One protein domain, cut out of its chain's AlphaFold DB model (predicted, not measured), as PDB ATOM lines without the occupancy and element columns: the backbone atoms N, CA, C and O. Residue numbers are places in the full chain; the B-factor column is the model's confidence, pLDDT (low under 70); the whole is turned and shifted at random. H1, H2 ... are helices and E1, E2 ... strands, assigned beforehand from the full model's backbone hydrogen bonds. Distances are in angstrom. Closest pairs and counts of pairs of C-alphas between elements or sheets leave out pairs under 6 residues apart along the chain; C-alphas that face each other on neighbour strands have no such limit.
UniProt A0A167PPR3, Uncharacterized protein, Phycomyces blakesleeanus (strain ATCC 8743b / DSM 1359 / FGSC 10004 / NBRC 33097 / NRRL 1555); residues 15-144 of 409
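Overview. This is residues 15 to 144 of the 409 residues of an uncharacterized protein of Phycomyces blakesleeanus (strain ATCC 8743b / DSM 1359 / FGSC 10004 / NBRC 33097 / NRRL 1555) (UniProt A0A167PPR3). A twisted wall of four parallel strands, E6, E5, E1 and E7, has the long helix H4 packed over one face, and a small three-strand antiparallel sheet, E2 E3 E4, makes the far end of the domain. H2 stands between the two sheets, and H3 joins H2 to H1 at the large sheet's border. The printed part has 130 residues, in the order E1 E2 E3 E4 H1 E5 H2 H3 E6 H4 E7: four named helices and seven named strands. The class is mixed, helices and strands, with under half of the residues in named elements. The whole is compact, with a radius of gyration of the C-alphas of 14.3 A and spans of 42 by 32 by 21 A.

Along the chain. Find C-alpha 17 at (51.108, 18.184, 54.619), where E1, residues 17 to 20, begins. Beside it look for E5, residues 76 to 81, 16.9 A long, then E6, residues 112 to 115, and E7, residues 138 to 141, which ends at C-alpha 141 at (53.091, 21.481, 43.929). H4, residues 120 to 131, runs 16.0 A. The small sheet is E2, residues 39 to 42, E3, residues 47 to 50, and E4, residues 55 to 57. H1 is residues 62 to 70, 12.2 A; H2 is residues 86 to 95, 14.3 A; H3 is residues 106 to 109.

Arrangement. Begin with the large sheet, order E6 E5 E1 E7, twisted, its C-alphas up to 4.3 A off the best plane. Look for N 79 and O 112 at 2.9 A between E5 and E6, N 78 and O 18 at 2.8 A between E5 and E1, and N 19 and O 139 at 2.8 A between E1 and E7. H4 is on one face, making two layers, at a height over the sheet of 8.2 A. It lies over E5 and runs along the strands, but only just, at 29 degrees on the local plane; the closest C-alphas of H4 and E5 are those of Ala 80 and His 123, 5.9 A apart. E5, H2 H3, E6 form a strand-helix-strand unit, two parallel neighbour strands with helices between; E6, H4, E7 form a split one, with E5 and E1 between its strands. Both crossovers are right-handed. H1, H2 and H3 only graze this sheet. H2 and H3 touch, closest at the C-alphas of Leu 93 and Tyr 107, 4.8 A; H1 and H3 only just touch, with 3 pairs of C-alphas within 8 A, the closest those of His 70 and Ala 109, 7.2 A. H2 is on the small sheet at a height of 8.6 A, over none of its strands, but only just: 2 of its C-alphas fall on E3. That sheet is a meander, each strand the antiparallel neighbour of the one before, with hairpins E2 and E3, and E3 and E4; N 40 and O 49 stand at 2.8 A, N 48 and O 56 at 2.8 A. In H1, H2 and H4 every O i to N i+4 pair is within hydrogen-bond range; H3 is too short for one.

Size, cuts and confidence. The C-alphas farthest apart, those of Ser 51 and Lys 136, are 42.5 A apart. The printed part has no cut. The long link is E1 to E2, residues 21 to 38. The mean pLDDT of the printed part is 90.4; look for low confidence, under 70, at residues 136 and 144.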
ATOM      1  N   PRO A  15      57.254  16.007  55.034       77.56
ATOM      2  CA  PRO A  15      56.295  17.091  55.230       77.56
ATOM      3  C   PRO A  15      55.087  16.582  56.018       77.56
ATOM      4  O   PRO A  15      54.638  15.455  55.806       77.56
ATOM      5  N   LYS A  16      54.512  17.418  56.885       84.19
ATOM      6  CA  LYS A  16      53.261  17.062  57.579       84.19
ATOM      7  C   LYS A  16      52.053  17.158  56.650       84.19
ATOM      8  O   LYS A  16      51.043  16.493  56.868       84.19
ATOM      9  N   LEU A  17      52.152  17.997  55.617       84.06
ATOM     10  CA  LEU A  17      51.108  18.184  54.619       84.06
ATOM     11  C   LEU A  17      51.717  18.408  53.233       84.06
ATOM     12  O   LEU A  17      52.631  19.217  53.079       84.06
ATOM     13  N   ILE A  18      51.190  17.725  52.223       83.44
ATOM     14  CA  ILE A  18      51.507  17.971  50.816       83.44
ATOM     15  C   ILE A  18      50.273  18.569  50.139       83.44
ATOM     16  O   ILE A  18      49.203  17.970  50.145       83.44
ATOM     17  N   VAL A  19      50.419  19.757  49.569       85.62
ATOM     18  CA  VAL A  19      49.354  20.509  48.905       85.62
ATOM     19  C   VAL A  19      49.576  20.449  47.395       85.62
ATOM     20  O   VAL A  19      50.683  20.707  46.924       85.62
ATOM     21  N   PHE A  20      48.533  20.150  46.629       89.25
ATOM     22  CA  PHE A  20      48.562  20.143  45.167       89.25
ATOM     23  C   PHE A  20      47.661  21.247  44.605       89.25
ATOM     24  O   PHE A  20      46.547  21.456  45.085       89.25
ATOM     25  N   ASP A  21      48.126  21.949  43.574       92.56
ATOM     26  CA  ASP A  21      47.217  22.572  42.612       92.56
ATOM     27  C   ASP A  21      46.496  21.502  41.776       92.56
ATOM     28  O   ASP A  21      46.795  20.314  41.885       92.56
ATOM     29  N   LEU A  22      45.536  21.912  40.947       94.88
ATOM     30  CA  LEU A  22      44.797  21.006  40.068       94.88
ATOM     31  C   LEU A  22      45.257  21.101  38.612       94.88
ATOM     32  O   LEU A  22      45.926  20.196  38.105       94.88
ATOM     33  N   ASP A  23      44.893  22.193  37.943       91.25
ATOM     34  CA  ASP A  23      45.161  22.393  36.524       91.25
ATOM     35  C   ASP A  23      46.669  22.395  36.252       91.25
ATOM     36  O   ASP A  23      47.435  22.968  37.014       91.25
ATOM     37  N   TYR A  24      47.103  21.678  35.213       85.69
ATOM     38  CA  TYR A  24      48.514  21.451  34.848       85.69
ATOM     39  C   TYR A  24      49.415  20.829  35.930       85.69
ATOM     40  O   TYR A  24      50.606  20.609  35.690       85.69
ATOM     41  N   THR A  25      48.840  20.434  37.067       81.62
ATOM     42  CA  THR A  25      49.537  19.761  38.166       81.62
ATOM     43  C   THR A  25      49.121  18.298  38.274       81.62
ATOM     44  O   THR A  25      49.982  17.419  38.279       81.62
ATOM     45  N   ILE A  26      47.816  18.011  38.295       90.81
ATOM     46  CA  ILE A  26      47.298  16.633  38.374       90.81
ATOM     47  C   ILE A  26      46.696  16.156  37.047       90.81
ATOM     48  O   ILE A  26      46.645  14.953  36.796       90.81
ATOM     49  N   TRP A  27      46.307  17.091  36.175       93.00
ATOM     50  CA  TRP A  27      45.820  16.851  34.814       93.00
ATOM     51  C   TRP A  27      46.329  17.937  33.845       93.00
ATOM     52  O   TRP A  27      46.667  19.031  34.288       93.00
ATOM     53  N   PRO A  28      46.388  17.698  32.521       89.25
ATOM     54  CA  PRO A  28      47.131  18.551  31.583       89.25
ATOM     55  C   PRO A  28      46.311  19.690  30.936       89.25
ATOM     56  O   PRO A  28      46.558  20.043  29.781       89.25
ATOM     57  N   GLN A  29      45.305  20.235  31.622       87.19
ATOM     58  CA  GLN A  29      44.432  21.285  31.078       87.19
ATOM     59  C   GLN A  29      43.806  22.152  32.173       87.19
ATOM     60  O   GLN A  29      43.730  21.719  33.318       87.19
ATOM     61  N   TRP A  30      43.307  23.336  31.808       93.25
ATOM     62  CA  TRP A  30      42.423  24.123  32.671       93.25
ATOM     63  C   TRP A  30      40.998  23.585  32.599       93.25
ATOM     64  O   TRP A  30      40.387  23.562  31.528       93.25
ATOM     65  N   ILE A  31      40.453  23.148  33.731       94.38
ATOM     66  CA  ILE A  31      39.105  22.575  33.779       94.38
ATOM     67  C   ILE A  31      38.011  23.601  33.443       94.38
ATOM     68  O   ILE A  31      37.006  23.246  32.823       94.38
ATOM     69  N   ASP A  32      38.219  24.878  33.770       93.94
ATOM     70  CA  ASP A  32      37.285  25.972  33.482       93.94
ATOM     71  C   ASP A  32      37.328  26.466  32.025       93.94
ATOM     72  O   ASP A  32      36.486  27.265  31.623       93.94
ATOM     73  N   TYR A  33      38.242  25.932  31.208       92.69
ATOM     74  CA  TYR A  33      38.281  26.146  29.756       92.69
ATOM     75  C   TYR A  33      37.599  25.012  28.970       92.69
ATOM     76  O   TYR A  33      37.604  25.028  27.740       92.69
ATOM     77  N   THR A  34      37.008  24.034  29.663       91.56
ATOM     78  CA  THR A  34      36.224  22.949  29.052       91.56
ATOM     79  C   THR A  34      34.737  23.291  28.997       91.56
ATOM     80  O   THR A  34      34.267  24.201  29.680       91.56
ATOM     81  N   TYR A  35      33.953  22.505  28.258       94.12
ATOM     82  CA  TYR A  35      32.487  22.582  28.314       94.12
ATOM     83  C   TYR A  35      31.879  21.976  29.595       94.12
ATOM     84  O   TYR A  35      30.656  21.964  29.739       94.12
ATOM     85  N   GLY A  36      32.706  21.490  30.529       92.25
ATOM     86  CA  GLY A  36      32.262  21.051  31.850       92.25
ATOM     87  C   GLY A  36      31.442  19.751  31.851       92.25
ATOM     88  O   GLY A  36      31.449  19.011  30.868       92.25
ATOM     89  N   PRO A  37      30.782  19.422  32.972       94.44
ATOM     90  CA  PRO A  37      29.923  18.245  33.116       94.44
ATOM     91  C   PRO A  37      28.611  18.347  32.302       94.44
ATOM     92  O   PRO A  37      28.235  19.434  31.870       94.44
ATOM     93  N   PRO A  38      27.865  17.235  32.111       95.56
ATOM     94  CA  PRO A  38      28.025  15.929  32.757       95.56
ATOM     95  C   PRO A  38      29.230  15.142  32.238       95.56
ATOM     96  O   PRO A  38      29.485  15.098  31.034       95.56
ATOM     97  N   TYR A  39      29.940  14.481  33.155       95.81
ATOM     98  CA  TYR A  39      31.049  13.588  32.834       95.81
ATOM     99  C   TYR A  39      30.579  12.135  32.735       95.81
ATOM    100  O   TYR A  39      29.804  11.651  33.553       95.81
ATOM    101  N   THR A  40      31.081  11.424  31.729       97.19
ATOM    102  CA  THR A  40      31.015   9.964  31.620       97.19
ATOM    103  C   THR A  40      32.383   9.396  31.972       97.19
ATOM    104  O   THR A  40      33.375   9.743  31.326       97.19
ATOM    105  N   TYR A  41      32.438   8.527  32.979       97.56
ATOM    106  CA  TYR A  41      33.674   7.872  33.396       97.56
ATOM    107  C   TYR A  41      34.081   6.745  32.438       97.56
ATOM    108  O   TYR A  41      33.247   5.962  31.982       97.56
ATOM    109  N   ILE A  42      35.377   6.659  32.145       96.31
ATOM    110  CA  ILE A  42      36.004   5.610  31.342       96.31
ATOM    111  C   ILE A  42      37.042   4.898  32.202       96.31
ATOM    112  O   ILE A  42      38.188   5.340  32.313       96.31
ATOM    113  N   GLU A  43      36.631   3.760  32.750       91.69
ATOM    114  CA  GLU A  43      37.414   2.931  33.672       91.69
ATOM    115  C   GLU A  43      38.771   2.516  33.094       91.69
ATOM    116  O   GLU A  43      39.804   2.698  33.731       91.69
ATOM    117  N   SER A  44      38.805   2.063  31.834       89.44
ATOM    118  CA  SER A  44      40.022   1.530  31.196       89.44
ATOM    119  C   SER A  44      41.192   2.510  31.120       89.44
ATOM    120  O   SER A  44      42.329   2.095  30.892       89.44
ATOM    121  N   LYS A  45      40.923   3.807  31.267       87.69
ATOM    122  CA  LYS A  45      41.942   4.852  31.212       87.69
ATOM    123  C   LYS A  45      41.861   5.834  32.378       87.69
ATOM    124  O   LYS A  45      42.528   6.861  32.309       87.69
ATOM    125  N   ASN A  46      41.030   5.550  33.385       93.94
ATOM    126  CA  ASN A  46      40.716   6.461  34.482       93.94
ATOM    127  C   ASN A  46      40.482   7.902  33.987       93.94
ATOM    128  O   ASN A  46      41.229   8.821  34.317       93.94
ATOM    129  N   ALA A  47      39.509   8.063  33.087       95.62
ATOM    130  CA  ALA A  47      39.295   9.295  32.331       95.62
ATOM    131  C   ALA A  47      37.837   9.750  32.373       95.62
ATOM    132  O   ALA A  47      36.932   8.928  32.480       95.62
ATOM    133  N   LEU A  48      37.609  11.048  32.201       97.00
ATOM    134  CA  LEU A  48      36.284  11.655  32.136       97.00
ATOM    135  C   LEU A  48      36.049  12.219  30.742       97.00
ATOM    136  O   LEU A  48      36.909  12.911  30.206       97.00
ATOM    137  N   ILE A  49      34.893  11.926  30.149       97.06
ATOM    138  CA  ILE A  49      34.468  12.524  28.880       97.06
ATOM    139  C   ILE A  49      33.196  13.330  29.093       97.06
ATOM    140  O   ILE A  49      32.214  12.797  29.608       97.06
ATOM    141  N   ASN A  50      33.186  14.591  28.666       95.75
ATOM    142  CA  ASN A  50      31.972  15.402  28.706       95.75
ATOM    143  C   ASN A  50      31.053  15.181  27.491       95.75
ATOM    144  O   ASN A  50      31.379  14.465  26.537       95.75
ATOM    145  N   SER A  51      29.885  15.826  27.491       95.31
ATOM    146  CA  SER A  51      28.931  15.771  26.371       95.31
ATOM    147  C   SER A  51      29.523  16.240  25.034       95.31
ATOM    148  O   SER A  51      29.075  15.789  23.980       95.31
ATOM    149  N   TYR A  52      30.560  17.080  25.077       95.12
ATOM    150  CA  TYR A  52      31.273  17.624  23.920       95.12
ATOM    151  C   TYR A  52      32.452  16.758  23.462       95.12
ATOM    152  O   TYR A  52      33.171  17.134  22.540       95.12
ATOM    153  N   LYS A  53      32.613  15.564  24.047       94.62
ATOM    154  CA  LYS A  53      33.689  14.606  23.744       94.62
ATOM    155  C   LYS A  53      35.090  15.096  24.116       94.62
ATOM    156  O   LYS A  53      36.071  14.467  23.722       94.62
ATOM    157  N   GLU A  54      35.190  16.156  24.912       93.88
ATOM    158  CA  GLU A  54      36.449  16.555  25.531       93.88
ATOM    159  C   GLU A  54      36.780  15.586  26.654       93.88
ATOM    160  O   GLU A  54      35.895  15.114  27.375       93.88
ATOM    161  N   ARG A  55      38.068  15.281  26.785       94.69
ATOM    162  CA  ARG A  55      38.562  14.246  27.678       94.69
ATOM    163  C   ARG A  55      39.459  14.867  28.740       94.69
ATOM    164  O   ARG A  55      40.413  15.547  28.391       94.69
ATOM    165  N   LEU A  56      39.164  14.599  30.007       95.88
ATOM    166  CA  LEU A  56      39.995  14.950  31.154       95.88
ATOM    167  C   LEU A  56      40.621  13.667  31.716       95.88
ATOM    168  O   LEU A  56      39.927  12.680  31.967       95.88
ATOM    169  N   GLU A  57      41.937  13.671  31.889       93.81
ATOM    170  CA  GLU A  57      42.721  12.536  32.382       93.81
ATOM    171  C   GLU A  57      43.725  13.024  33.409       93.81
ATOM    172  O   GLU A  57      44.312  14.094  33.241       93.81
ATOM    173  N   LEU A  58      43.974  12.202  34.424       91.06
ATOM    174  CA  LEU A  58      45.102  12.419  35.315       91.06
ATOM    175  C   LEU A  58      46.422  12.206  34.569       91.06
ATOM    176  O   LEU A  58      46.514  11.440  33.603       91.06
ATOM    177  N   TYR A  59      47.481  12.830  35.071       85.44
ATOM    178  CA  TYR A  59      48.826  12.433  34.697       85.44
ATOM    179  C   TYR A  59      49.057  10.943  35.027       85.44
ATOM    180  O   TYR A  59      48.679  10.505  36.116       85.44
ATOM    181  N   PRO A  60      49.699  10.158  34.133       83.38
ATOM    182  CA  PRO A  60      49.761   8.694  34.244       83.38
ATOM    183  C   PRO A  60      50.266   8.116  35.569       83.38
ATOM    184  O   PRO A  60      49.935   6.980  35.889       83.38
ATOM    185  N   ASP A  61      51.086   8.860  36.312       82.44
ATOM    186  CA  ASP A  61      51.697   8.386  37.558       82.44
ATOM    187  C   ASP A  61      51.083   9.022  38.811       82.44
ATOM    188  O   ASP A  61      51.523   8.737  39.923       82.44
ATOM    189  N   PHE A  62      50.065   9.876  38.657       85.62
ATOM    190  CA  PHE A  62      49.508  10.638  39.771       85.62
ATOM    191  C   PHE A  62      48.838   9.748  40.826       85.62
ATOM    192  O   PHE A  62      49.083   9.932  42.015       85.62
ATOM    193  N   THR A  63      48.068   8.730  40.423       89.50
ATOM    194  CA  THR A  63      47.408   7.805  41.371       89.50
ATOM    195  C   THR A  63      48.423   7.028  42.212       89.50
ATOM    196  O   THR A  63      48.263   6.910  43.425       89.50
ATOM    197  N   ALA A  64      49.532   6.601  41.601       81.62
ATOM    198  CA  ALA A  64      50.630   5.942  42.300       81.62
ATOM    199  C   ALA A  64      51.343   6.880  43.292       81.62
ATOM    200  O   ALA A  64      51.732   6.442  44.374       81.62
ATOM    201  N   ILE A  65      51.500   8.165  42.948       81.12
ATOM    202  CA  ILE A  65      52.054   9.186  43.853       81.12
ATOM    203  C   ILE A  65      51.135   9.383  45.063       81.12
ATOM    204  O   ILE A  65      51.614   9.389  46.195       81.12
ATOM    205  N   VAL A  66      49.825   9.498  44.841       87.56
ATOM    206  CA  VAL A  66      48.837   9.653  45.918       87.56
ATOM    207  C   VAL A  66      48.848   8.435  46.841       87.56
ATOM    208  O   VAL A  66      48.959   8.599  48.054       87.56
ATOM    209  N   ALA A  67      48.833   7.220  46.290       85.00
ATOM    210  CA  ALA A  67      48.891   5.988  47.079       85.00
ATOM    211  C   ALA A  67      50.189   5.861  47.897       85.00
ATOM    212  O   ALA A  67      50.164   5.416  49.045       85.00
ATOM    213  N   LEU A  68      51.322   6.293  47.333       82.06
ATOM    214  CA  LEU A  68      52.597   6.369  48.045       82.06
ATOM    215  C   LEU A  68      52.516   7.341  49.225       82.06
ATOM    216  O   LEU A  68      52.851   6.957  50.343       82.06
ATOM    217  N   ILE A  69      52.065   8.575  48.997       81.38
ATOM    218  CA  ILE A  69      51.981   9.586  50.059       81.38
ATOM    219  C   ILE A  69      51.005   9.139  51.148       81.38
ATOM    220  O   ILE A  69      51.308   9.274  52.326       81.38
ATOM    221  N   HIS A  70      49.875   8.542  50.766       88.62
ATOM    222  CA  HIS A  70      48.892   8.014  51.709       88.62
ATOM    223  C   HIS A  70      49.456   6.892  52.599       88.62
ATOM    224  O   HIS A  70      48.965   6.668  53.701       88.62
ATOM    225  N   SER A  71      50.507   6.189  52.156       83.12
ATOM    226  CA  SER A  71      51.187   5.175  52.972       83.12
ATOM    227  C   SER A  71      52.063   5.762  54.089       83.12
ATOM    228  O   SER A  71      52.525   5.016  54.957       83.12
ATOM    229  N   PHE A  72      52.301   7.080  54.085       83.06
ATOM    230  CA  PHE A  72      53.077   7.766  55.111       83.06
ATOM    231  C   PHE A  72      52.183   8.102  56.316       83.06
ATOM    232  O   PHE A  72      51.209   8.839  56.165       83.06
ATOM    233  N   PRO A  73      52.510   7.619  57.529       80.00
ATOM    234  CA  PRO A  73      51.606   7.702  58.680       80.00
ATOM    235  C   PRO A  73      51.323   9.137  59.156       80.00
ATOM    236  O   PRO A  73      50.239   9.403  59.671       80.00
ATOM    237  N   ASP A  74      52.268  10.061  58.955       85.69
ATOM    238  CA  ASP A  74      52.205  11.433  59.483       85.69
ATOM    239  C   ASP A  74      52.106  12.516  58.392       85.69
ATOM    240  O   ASP A  74      52.207  13.710  58.689       85.69
ATOM    241  N   THR A  75      51.909  12.128  57.128       85.69
ATOM    242  CA  THR A  75      51.799  13.066  56.004       85.69
ATOM    243  C   THR A  75      50.381  13.064  55.453       85.69
ATOM    244  O   THR A  75      49.905  12.075  54.906       85.69
ATOM    245  N   LYS A  76      49.708  14.208  55.556       94.56
ATOM    246  CA  LYS A  76      48.392  14.426  54.945       94.56
ATOM    247  C   LYS A  76      48.535  15.005  53.537       94.56
ATOM    248  O   LYS A  76      49.588  15.535  53.178       94.56
ATOM    249  N   MET A  77      47.451  14.982  52.764       95.00
ATOM    250  CA  MET A  77      47.372  15.650  51.461       95.00
ATOM    251  C   MET A  77      46.248  16.685  51.427       95.00
ATOM    252  O   MET A  77      45.229  16.521  52.100       95.00
ATOM    253  N   ALA A  78      46.424  17.740  50.637       97.25
ATOM    254  CA  ALA A  78      45.420  18.770  50.404       97.25
ATOM    255  C   ALA A  78      45.417  19.260  48.952       97.25
ATOM    256  O   ALA A  78      46.397  19.096  48.225       97.25
ATOM    257  N   VAL A  79      44.328  19.920  48.566       97.75
ATOM    258  CA  VAL A  79      44.186  20.639  47.295       97.75
ATOM    259  C   VAL A  79      44.059  22.135  47.566       97.75
ATOM    260  O   VAL A  79      43.323  22.543  48.462       97.75
ATOM    261  N   ALA A  80      44.740  22.950  46.764       94.25
ATOM    262  CA  ALA A  80      44.547  24.394  46.702       94.25
ATOM    263  C   ALA A  80      44.422  24.801  45.233       94.25
ATOM    264  O   ALA A  80      45.443  24.831  44.561       94.25
ATOM    265  N   SER A  81      43.235  25.132  44.719       95.75
ATOM    266  CA  SER A  81      43.034  25.487  43.304       95.75
ATOM    267  C   SER A  81      42.224  26.758  43.113       95.75
ATOM    268  O   SER A  81      41.213  26.985  43.768       95.75
ATOM    269  N   ARG A  82      42.663  27.567  42.143       94.06
ATOM    270  CA  ARG A  82      42.072  28.870  41.808       94.06
ATOM    271  C   ARG A  82      40.999  28.804  40.726       94.06
ATOM    272  O   ARG A  82      40.591  29.861  40.245       94.06
ATOM    273  N   THR A  83      40.613  27.605  40.296       93.94
ATOM    274  CA  THR A  83      39.650  27.433  39.207       93.94
ATOM    275  C   THR A  83      38.361  28.211  39.474       93.94
ATOM    276  O   THR A  83      37.874  28.296  40.607       93.94
ATOM    277  N   SER A  84      37.809  28.796  38.412       94.50
ATOM    278  CA  SER A  84      36.527  29.498  38.469       94.50
ATOM    279  C   SER A  84      35.323  28.550  38.471       94.50
ATOM    280  O   SER A  84      34.201  28.996  38.716       94.50
ATOM    281  N   THR A  85      35.547  27.242  38.293       96.31
ATOM    282  CA  THR A  85      34.509  26.203  38.323       96.31
ATOM    283  C   THR A  85      34.744  25.145  39.418       96.31
ATOM    284  O   THR A  85      34.922  23.960  39.122       96.31
ATOM    285  N   PRO A  86      34.696  25.522  40.717       97.25
ATOM    286  CA  PRO A  86      34.924  24.596  41.829       97.25
ATOM    287  C   PRO A  86      34.098  23.311  41.793       97.25
ATOM    288  O   PRO A  86      34.624  22.236  42.072       97.25
ATOM    289  N   ASP A  87      32.818  23.405  41.425       97.94
ATOM    290  CA  ASP A  87      31.919  22.249  41.396       97.94
ATOM    291  C   ASP A  87      32.336  21.226  40.331       97.94
ATOM    292  O   ASP A  87      32.195  20.022  40.534       97.94
ATOM    293  N   TRP A  88      32.903  21.684  39.210       98.00
ATOM    294  CA  TRP A  88      33.390  20.798  38.148       98.00
ATOM    295  C   TRP A  88      34.644  20.055  38.598       98.00
ATOM    296  O   TRP A  88      34.757  18.849  38.386       98.00
ATOM    297  N   ALA A  89      35.556  20.764  39.267       98.00
ATOM    298  CA  ALA A  89      36.765  20.182  39.833       98.00
ATOM    299  C   ALA A  89      36.448  19.149  40.919       98.00
ATOM    300  O   ALA A  89      37.000  18.052  40.885       98.00
ATOM    301  N   LYS A  90      35.526  19.459  41.839       98.12
ATOM    302  CA  LYS A  90      35.083  18.513  42.874       98.12
ATOM    303  C   LYS A  90      34.457  17.266  42.263       98.12
ATOM    304  O   LYS A  90      34.897  16.169  42.583       98.12
ATOM    305  N   LEU A  91      33.537  17.432  41.313       98.12
ATOM    306  CA  LEU A  91      32.922  16.302  40.617       98.12
ATOM    307  C   LEU A  91      33.970  15.437  39.896       98.12
ATOM    308  O   LEU A  91      33.882  14.211  39.914       98.12
ATOM    309  N   ALA A  92      34.979  16.054  39.277       98.06
ATOM    310  CA  ALA A  92      36.071  15.314  38.655       98.06
ATOM    311  C   ALA A  92      36.872  14.502  39.687       98.06
ATOM    312  O   ALA A  92      37.114  13.316  39.466       98.06
ATOM    313  N   LEU A  93      37.231  15.102  40.829       98.31
ATOM    314  CA  LEU A  93      37.933  14.423  41.927       98.31
ATOM    315  C   LEU A  93      37.107  13.283  42.546       98.31
ATOM    316  O   LEU A  93      37.673  12.250  42.892       98.31
ATOM    317  N   GLU A  94      35.789  13.445  42.664       98.12
ATOM    318  CA  GLU A  94      34.867  12.403  43.142       98.12
ATOM    319  C   GLU A  94      34.735  11.238  42.149       98.12
ATOM    320  O   GLU A  94      34.417  10.120  42.544       98.12
ATOM    321  N   THR A  95      34.970  11.489  40.856       97.88
ATOM    322  CA  THR A  95      34.796  10.477  39.803       97.88
ATOM    323  C   THR A  95      36.091   9.734  39.469       97.88
ATOM    324  O   THR A  95      36.051   8.553  39.127       97.88
ATOM    325  N   PHE A  96      37.248  10.400  39.531       98.00
ATOM    326  CA  PHE A  96      38.532   9.715  39.385       98.00
ATOM    327  C   PHE A  96      38.753   8.736  40.536       98.00
ATOM    328  O   PHE A  96      38.448   9.046  41.683       98.00
ATOM    329  N   VAL A  97      39.353   7.586  40.236       97.50
ATOM    330  CA  VAL A  97      39.680   6.567  41.245       97.50
ATOM    331  C   VAL A  97      41.187   6.380  41.380       97.50
ATOM    332  O   VAL A  97      41.947   6.719  40.470       97.50
ATOM    333  N   ILE A  98      41.617   5.811  42.503       97.00
ATOM    334  CA  ILE A  98      42.994   5.400  42.781       97.00
ATOM    335  C   ILE A  98      43.035   3.863  42.756       97.00
ATOM    336  O   ILE A  98      42.693   3.226  43.758       97.00
ATOM    337  N   PRO A  99      43.427   3.231  41.632       93.50
ATOM    338  CA  PRO A  99      43.418   1.771  41.503       93.50
ATOM    339  C   PRO A  99      44.289   1.052  42.538       93.50
ATOM    340  O   PRO A  99      43.986  -0.062  42.955       93.50
ATOM    341  N   GLU A 100      45.368   1.697  42.981       92.44
ATOM    342  CA  GLU A 100      46.276   1.183  44.004       92.44
ATOM    343  C   GLU A 100      45.632   1.098  45.401       92.44
ATOM    344  O   GLU A 100      46.173   0.424  46.278       92.44
ATOM    345  N   MET A 101      44.487   1.759  45.603       93.88
ATOM    346  CA  MET A 101      43.763   1.874  46.870       93.88
ATOM    347  C   MET A 101      42.305   1.410  46.725       93.88
ATOM    348  O   MET A 101      41.385   2.118  47.117       93.88
ATOM    349  N   ASP A 102      42.094   0.232  46.130       95.44
ATOM    350  CA  ASP A 102      40.764  -0.380  45.942       95.44
ATOM    351  C   ASP A 102      39.758   0.548  45.236       95.44
ATOM    352  O   ASP A 102      38.604   0.684  45.634       95.44
ATOM    353  N   ASN A 103      40.231   1.241  44.192       94.94
ATOM    354  CA  ASN A 103      39.460   2.231  43.438       94.94
ATOM    355  C   ASN A 103      38.834   3.338  44.314       94.94
ATOM    356  O   ASN A 103      37.789   3.885  43.959       94.94
ATOM    357  N   MET A 104      39.480   3.699  45.429       96.88
ATOM    358  CA  MET A 104      39.094   4.848  46.250       96.88
ATOM    359  C   MET A 104      38.944   6.107  45.378       96.88
ATOM    360  O   MET A 104      39.842   6.380  44.572       96.88
ATOM    361  N   PRO A 105      37.863   6.894  45.535       97.94
ATOM    362  CA  PRO A 105      37.741   8.191  44.887       97.94
ATOM    363  C   PRO A 105      38.929   9.092  45.218       97.94
ATOM    364  O   PRO A 105      39.350   9.192  46.371       97.94
ATOM    365  N   LEU A 106      39.461   9.794  44.221       97.31
ATOM    366  CA  LEU A 106      40.608  10.675  44.416       97.31
ATOM    367  C   LEU A 106      40.305  11.787  45.436       97.31
ATOM    368  O   LEU A 106      41.185  12.180  46.198       97.31
ATOM    369  N   TYR A 107      39.050  12.242  45.486       98.25
ATOM    370  CA  TYR A 107      38.529  13.158  46.501       98.25
ATOM    371  C   TYR A 107      38.836  12.695  47.935       98.25
ATOM    372  O   TYR A 107      39.332  13.484  48.737       98.25
ATOM    373  N   ASP A 108      38.613  11.413  48.238       97.75
ATOM    374  CA  ASP A 108      38.730  10.859  49.593       97.75
ATOM    375  C   ASP A 108      40.187  10.720  50.062       97.75
ATOM    376  O   ASP A 108      40.456  10.610  51.261       97.75
ATOM    377  N   ALA A 109      41.151  10.763  49.140       96.19
ATOM    378  CA  ALA A 109      42.567  10.757  49.489       96.19
ATOM    379  C   ALA A 109      43.061  12.110  50.033       96.19
ATOM    380  O   ALA A 109      44.099  12.157  50.701       96.19
ATOM    381  N   PHE A 110      42.342  13.207  49.773       97.44
ATOM    382  CA  PHE A 110      42.706  14.544  50.236       97.44
ATOM    383  C   PHE A 110      41.986  14.893  51.541       97.44
ATOM    384  O   PHE A 110      40.765  14.885  51.630       97.44
ATOM    385  N   SER A 111      42.750  15.266  52.569       97.44
ATOM    386  CA  SER A 111      42.197  15.655  53.872       97.44
ATOM    387  C   SER A 111      41.575  17.054  53.873       97.44
ATOM    388  O   SER A 111      40.719  17.332  54.707       97.44
ATOM    389  N   TYR A 112      42.025  17.942  52.979       97.88
ATOM    390  CA  TYR A 112      41.559  19.329  52.885       97.88
ATOM    391  C   TYR A 112      41.466  19.747  51.415       97.88
ATOM    392  O   TYR A 112      42.388  19.482  50.642       97.88
ATOM    393  N   LEU A 113      40.374  20.401  51.019       97.69
ATOM    394  CA  LEU A 113      40.157  20.852  49.644       97.69
ATOM    395  C   LEU A 113      39.722  22.318  49.627       97.69
ATOM    396  O   LEU A 113      38.551  22.629  49.834       97.69
ATOM    397  N   GLU A 114      40.653  23.206  49.296       97.81
ATOM    398  CA  GLU A 114      40.377  24.615  49.038       97.81
ATOM    399  C   GLU A 114      40.333  24.838  47.521       97.81
ATOM    400  O   GLU A 114      41.361  24.835  46.845       97.81
ATOM    401  N   ILE A 115      39.135  24.979  46.954       97.62
ATOM    402  CA  ILE A 115      38.933  25.160  45.508       97.62
ATOM    403  C   ILE A 115      38.009  26.361  45.299       97.62
ATOM    404  O   ILE A 115      36.792  26.227  45.431       97.62
ATOM    405  N   PHE A 116      38.574  27.538  45.026       94.81
ATOM    406  CA  PHE A 116      37.821  28.771  44.771       94.81
ATOM    407  C   PHE A 116      38.705  29.863  44.133       94.81
ATOM    408  O   PHE A 116      39.922  29.883  44.315       94.81
ATOM    409  N   PRO A 117      38.127  30.826  43.391       92.69
ATOM    410  CA  PRO A 117      38.903  31.846  42.688       92.69
ATOM    411  C   PRO A 117      39.437  32.935  43.636       92.69
ATOM    412  O   PRO A 117      38.895  34.035  43.722       92.69
ATOM    413  N   ALA A 118      40.543  32.648  44.325       90.00
ATOM    414  CA  ALA A 118      41.241  33.587  45.210       90.00
ATOM    415  C   ALA A 118      42.770  33.490  45.082       90.00
ATOM    416  O   ALA A 118      43.299  32.795  44.210       90.00
ATOM    417  N   ARG A 119      43.523  34.208  45.925       82.31
ATOM    418  CA  ARG A 119      44.989  34.071  45.985       82.31
ATOM    419  C   ARG A 119      45.375  32.782  46.703       82.31
ATOM    420  O   ARG A 119      44.714  32.396  47.663       82.31
ATOM    421  N   LYS A 120      46.485  32.136  46.321       86.38
ATOM    422  CA  LYS A 120      46.949  30.910  47.010       86.38
ATOM    423  C   LYS A 120      47.269  31.161  48.482       86.38
ATOM    424  O   LYS A 120      47.090  30.262  49.288       86.38
ATOM    425  N   LEU A 121      47.654  32.384  48.857       80.12
ATOM    426  CA  LEU A 121      47.819  32.752  50.268       80.12
ATOM    427  C   LEU A 121      46.539  32.547  51.092       80.12
ATOM    428  O   LEU A 121      46.625  32.092  52.225       80.12
ATOM    429  N   GLU A 122      45.367  32.834  50.523       85.00
ATOM    430  CA  GLU A 122      44.078  32.646  51.205       85.00
ATOM    431  C   GLU A 122      43.748  31.157  51.363       85.00
ATOM    432  O   GLU A 122      43.324  30.731  52.432       85.00
ATOM    433  N   HIS A 123      44.048  30.349  50.344       89.62
ATOM    434  CA  HIS A 123      43.894  28.894  50.403       89.62
ATOM    435  C   HIS A 123      44.793  28.291  51.485       89.62
ATOM    436  O   HIS A 123      44.347  27.507  52.311       89.62
ATOM    437  N   PHE A 124      46.069  28.686  51.520       85.81
ATOM    438  CA  PHE A 124      47.012  28.203  52.529       85.81
ATOM    439  C   PHE A 124      46.646  28.665  53.941       85.81
ATOM    440  O   PHE A 124      46.872  27.913  54.886       85.81
ATOM    441  N   ALA A 125      46.063  29.857  54.097       83.19
ATOM    442  CA  ALA A 125      45.536  30.303  55.382       83.19
ATOM    443  C   ALA A 125      44.388  29.397  55.855       83.19
ATOM    444  O   ALA A 125      44.451  28.895  56.975       83.19
ATOM    445  N   ALA A 126      43.413  29.113  54.984       90.19
ATOM    446  CA  ALA A 126      42.301  28.213  55.289       90.19
ATOM    447  C   ALA A 126      42.777  26.779  55.595       90.19
ATOM    448  O   ALA A 126      42.394  26.202  56.611       90.19
ATOM    449  N   ILE A 127      43.698  26.232  54.790       91.81
ATOM    450  CA  ILE A 127      44.303  24.911  55.028       91.81
ATOM    451  C   ILE A 127      45.050  24.888  56.362       91.81
ATOM    452  O   ILE A 127      44.928  23.922  57.114       91.81
ATOM    453  N   SER A 128      45.844  25.914  56.673       88.56
ATOM    454  CA  SER A 128      46.606  25.980  57.924       88.56
ATOM    455  C   SER A 128      45.680  26.056  59.138       88.56
ATOM    456  O   SER A 128      45.890  25.324  60.104       88.56
ATOM    457  N   GLU A 129      44.613  26.854  59.059       91.81
ATOM    458  CA  GLU A 129      43.585  26.951  60.098       91.81
ATOM    459  C   GLU A 129      42.851  25.619  60.305       91.81
ATOM    460  O   GLU A 129      42.774  25.127  61.431       91.81
ATOM    461  N   ALA A 130      42.377  24.990  59.225       94.56
ATOM    462  CA  ALA A 130      41.639  23.731  59.292       94.56
ATOM    463  C   ALA A 130      42.509  22.553  59.758       94.56
ATOM    464  O   ALA A 130      42.038  21.659  60.462       94.56
ATOM    465  N   SER A 131      43.783  22.536  59.360       93.88
ATOM    466  CA  SER A 131      44.696  21.433  59.663       93.88
ATOM    467  C   SER A 131      45.455  21.583  60.978       93.88
ATOM    468  O   SER A 131      45.951  20.581  61.499       93.88
ATOM    469  N   GLY A 132      45.596  22.809  61.491       90.94
ATOM    470  CA  GLY A 132      46.513  23.137  62.584       90.94
ATOM    471  C   GLY A 132      47.993  22.948  62.221       90.94
ATOM    472  O   GLY A 132      48.843  22.892  63.112       90.94
ATOM    473  N   ILE A 133      48.313  22.792  60.933       82.56
ATOM    474  CA  ILE A 133      49.678  22.628  60.431       82.56
ATOM    475  C   ILE A 133      50.166  23.997  59.961       82.56
ATOM    476  O   ILE A 133      49.521  24.651  59.145       82.56
ATOM    477  N   ASP A 134      51.322  24.432  60.458       75.25
ATOM    478  CA  ASP A 134      51.958  25.663  59.988       75.25
ATOM    479  C   ASP A 134      52.385  25.511  58.522       75.25
ATOM    480  O   ASP A 134      52.964  24.491  58.148       75.25
ATOM    481  N   CYS A 135      52.248  26.568  57.712       72.19
ATOM    482  CA  CYS A 135      52.692  26.567  56.309       72.19
ATOM    483  C   CYS A 135      54.165  26.147  56.111       72.19
ATOM    484  O   CYS A 135      54.525  25.669  55.041       72.19
ATOM    485  N   LYS A 136      55.021  26.302  57.134       68.38
ATOM    486  CA  LYS A 136      56.434  25.866  57.114       68.38
ATOM    487  C   LYS A 136      56.635  24.353  57.083       68.38
ATOM    488  O   LYS A 136      57.702  23.895  56.692       68.38
ATOM    489  N   ASP A 137      55.635  23.610  57.539       73.44
ATOM    490  CA  ASP A 137      55.642  22.152  57.587       73.44
ATOM    491  C   ASP A 137      54.899  21.556  56.370       73.44
ATOM    492  O   ASP A 137      54.633  20.350  56.335       73.44
ATOM    493  N   MET A 138      54.554  22.395  55.378       76.94
ATOM    494  CA  MET A 138      53.855  22.016  54.151       76.94
ATOM    495  C   MET A 138      54.793  21.997  52.935       76.94
ATOM    496  O   MET A 138      55.687  22.833  52.813       76.94
ATOM    497  N   LEU A 139      54.539  21.088  51.995       77.56
ATOM    498  CA  LEU A 139      55.139  21.074  50.657       77.56
ATOM    499  C   LEU A 139      54.053  21.362  49.617       77.56
ATOM    500  O   LEU A 139      52.951  20.845  49.746       77.56
ATOM    501  N   PHE A 140      54.347  22.164  48.594       80.50
ATOM    502  CA  PHE A 140      53.356  22.596  47.607       80.50
ATOM    503  C   PHE A 140      53.775  22.234  46.176       80.50
ATOM    504  O   PHE A 140      54.920  22.446  45.797       80.50
ATOM    505  N   PHE A 141      52.860  21.732  45.355       77.69
ATOM    506  CA  PHE A 141      53.091  21.481  43.929       77.69
ATOM    507  C   PHE A 141      52.132  22.327  43.091       77.69
ATOM    508  O   PHE A 141      50.922  22.236  43.275       77.69
ATOM    509  N   ASP A 142      52.681  23.165  42.211       80.56
ATOM    510  CA  ASP A 142      51.948  24.116  41.363       80.56
ATOM    511  C   ASP A 142      52.816  24.439  40.138       80.56
ATOM    512  O   ASP A 142      54.031  24.628  40.277       80.56
ATOM    513  N   ASP A 143      52.220  24.473  38.950       73.94
ATOM    514  CA  ASP A 143      52.907  24.802  37.698       73.94
ATOM    515  C   ASP A 143      53.089  26.320  37.518       73.94
ATOM    516  O   ASP A 143      54.034  26.787  36.869       73.94
ATOM    517  N   GLU A 144      52.216  27.118  38.130       67.06
ATOM    518  CA  GLU A 144      52.087  28.529  37.842       67.06
ATOM    519  C   GLU A 144      53.012  29.386  38.718       67.06
ATOM    520  O   GLU A 144      52.886  29.581  39.933       67.06
TER     521      GLU A 144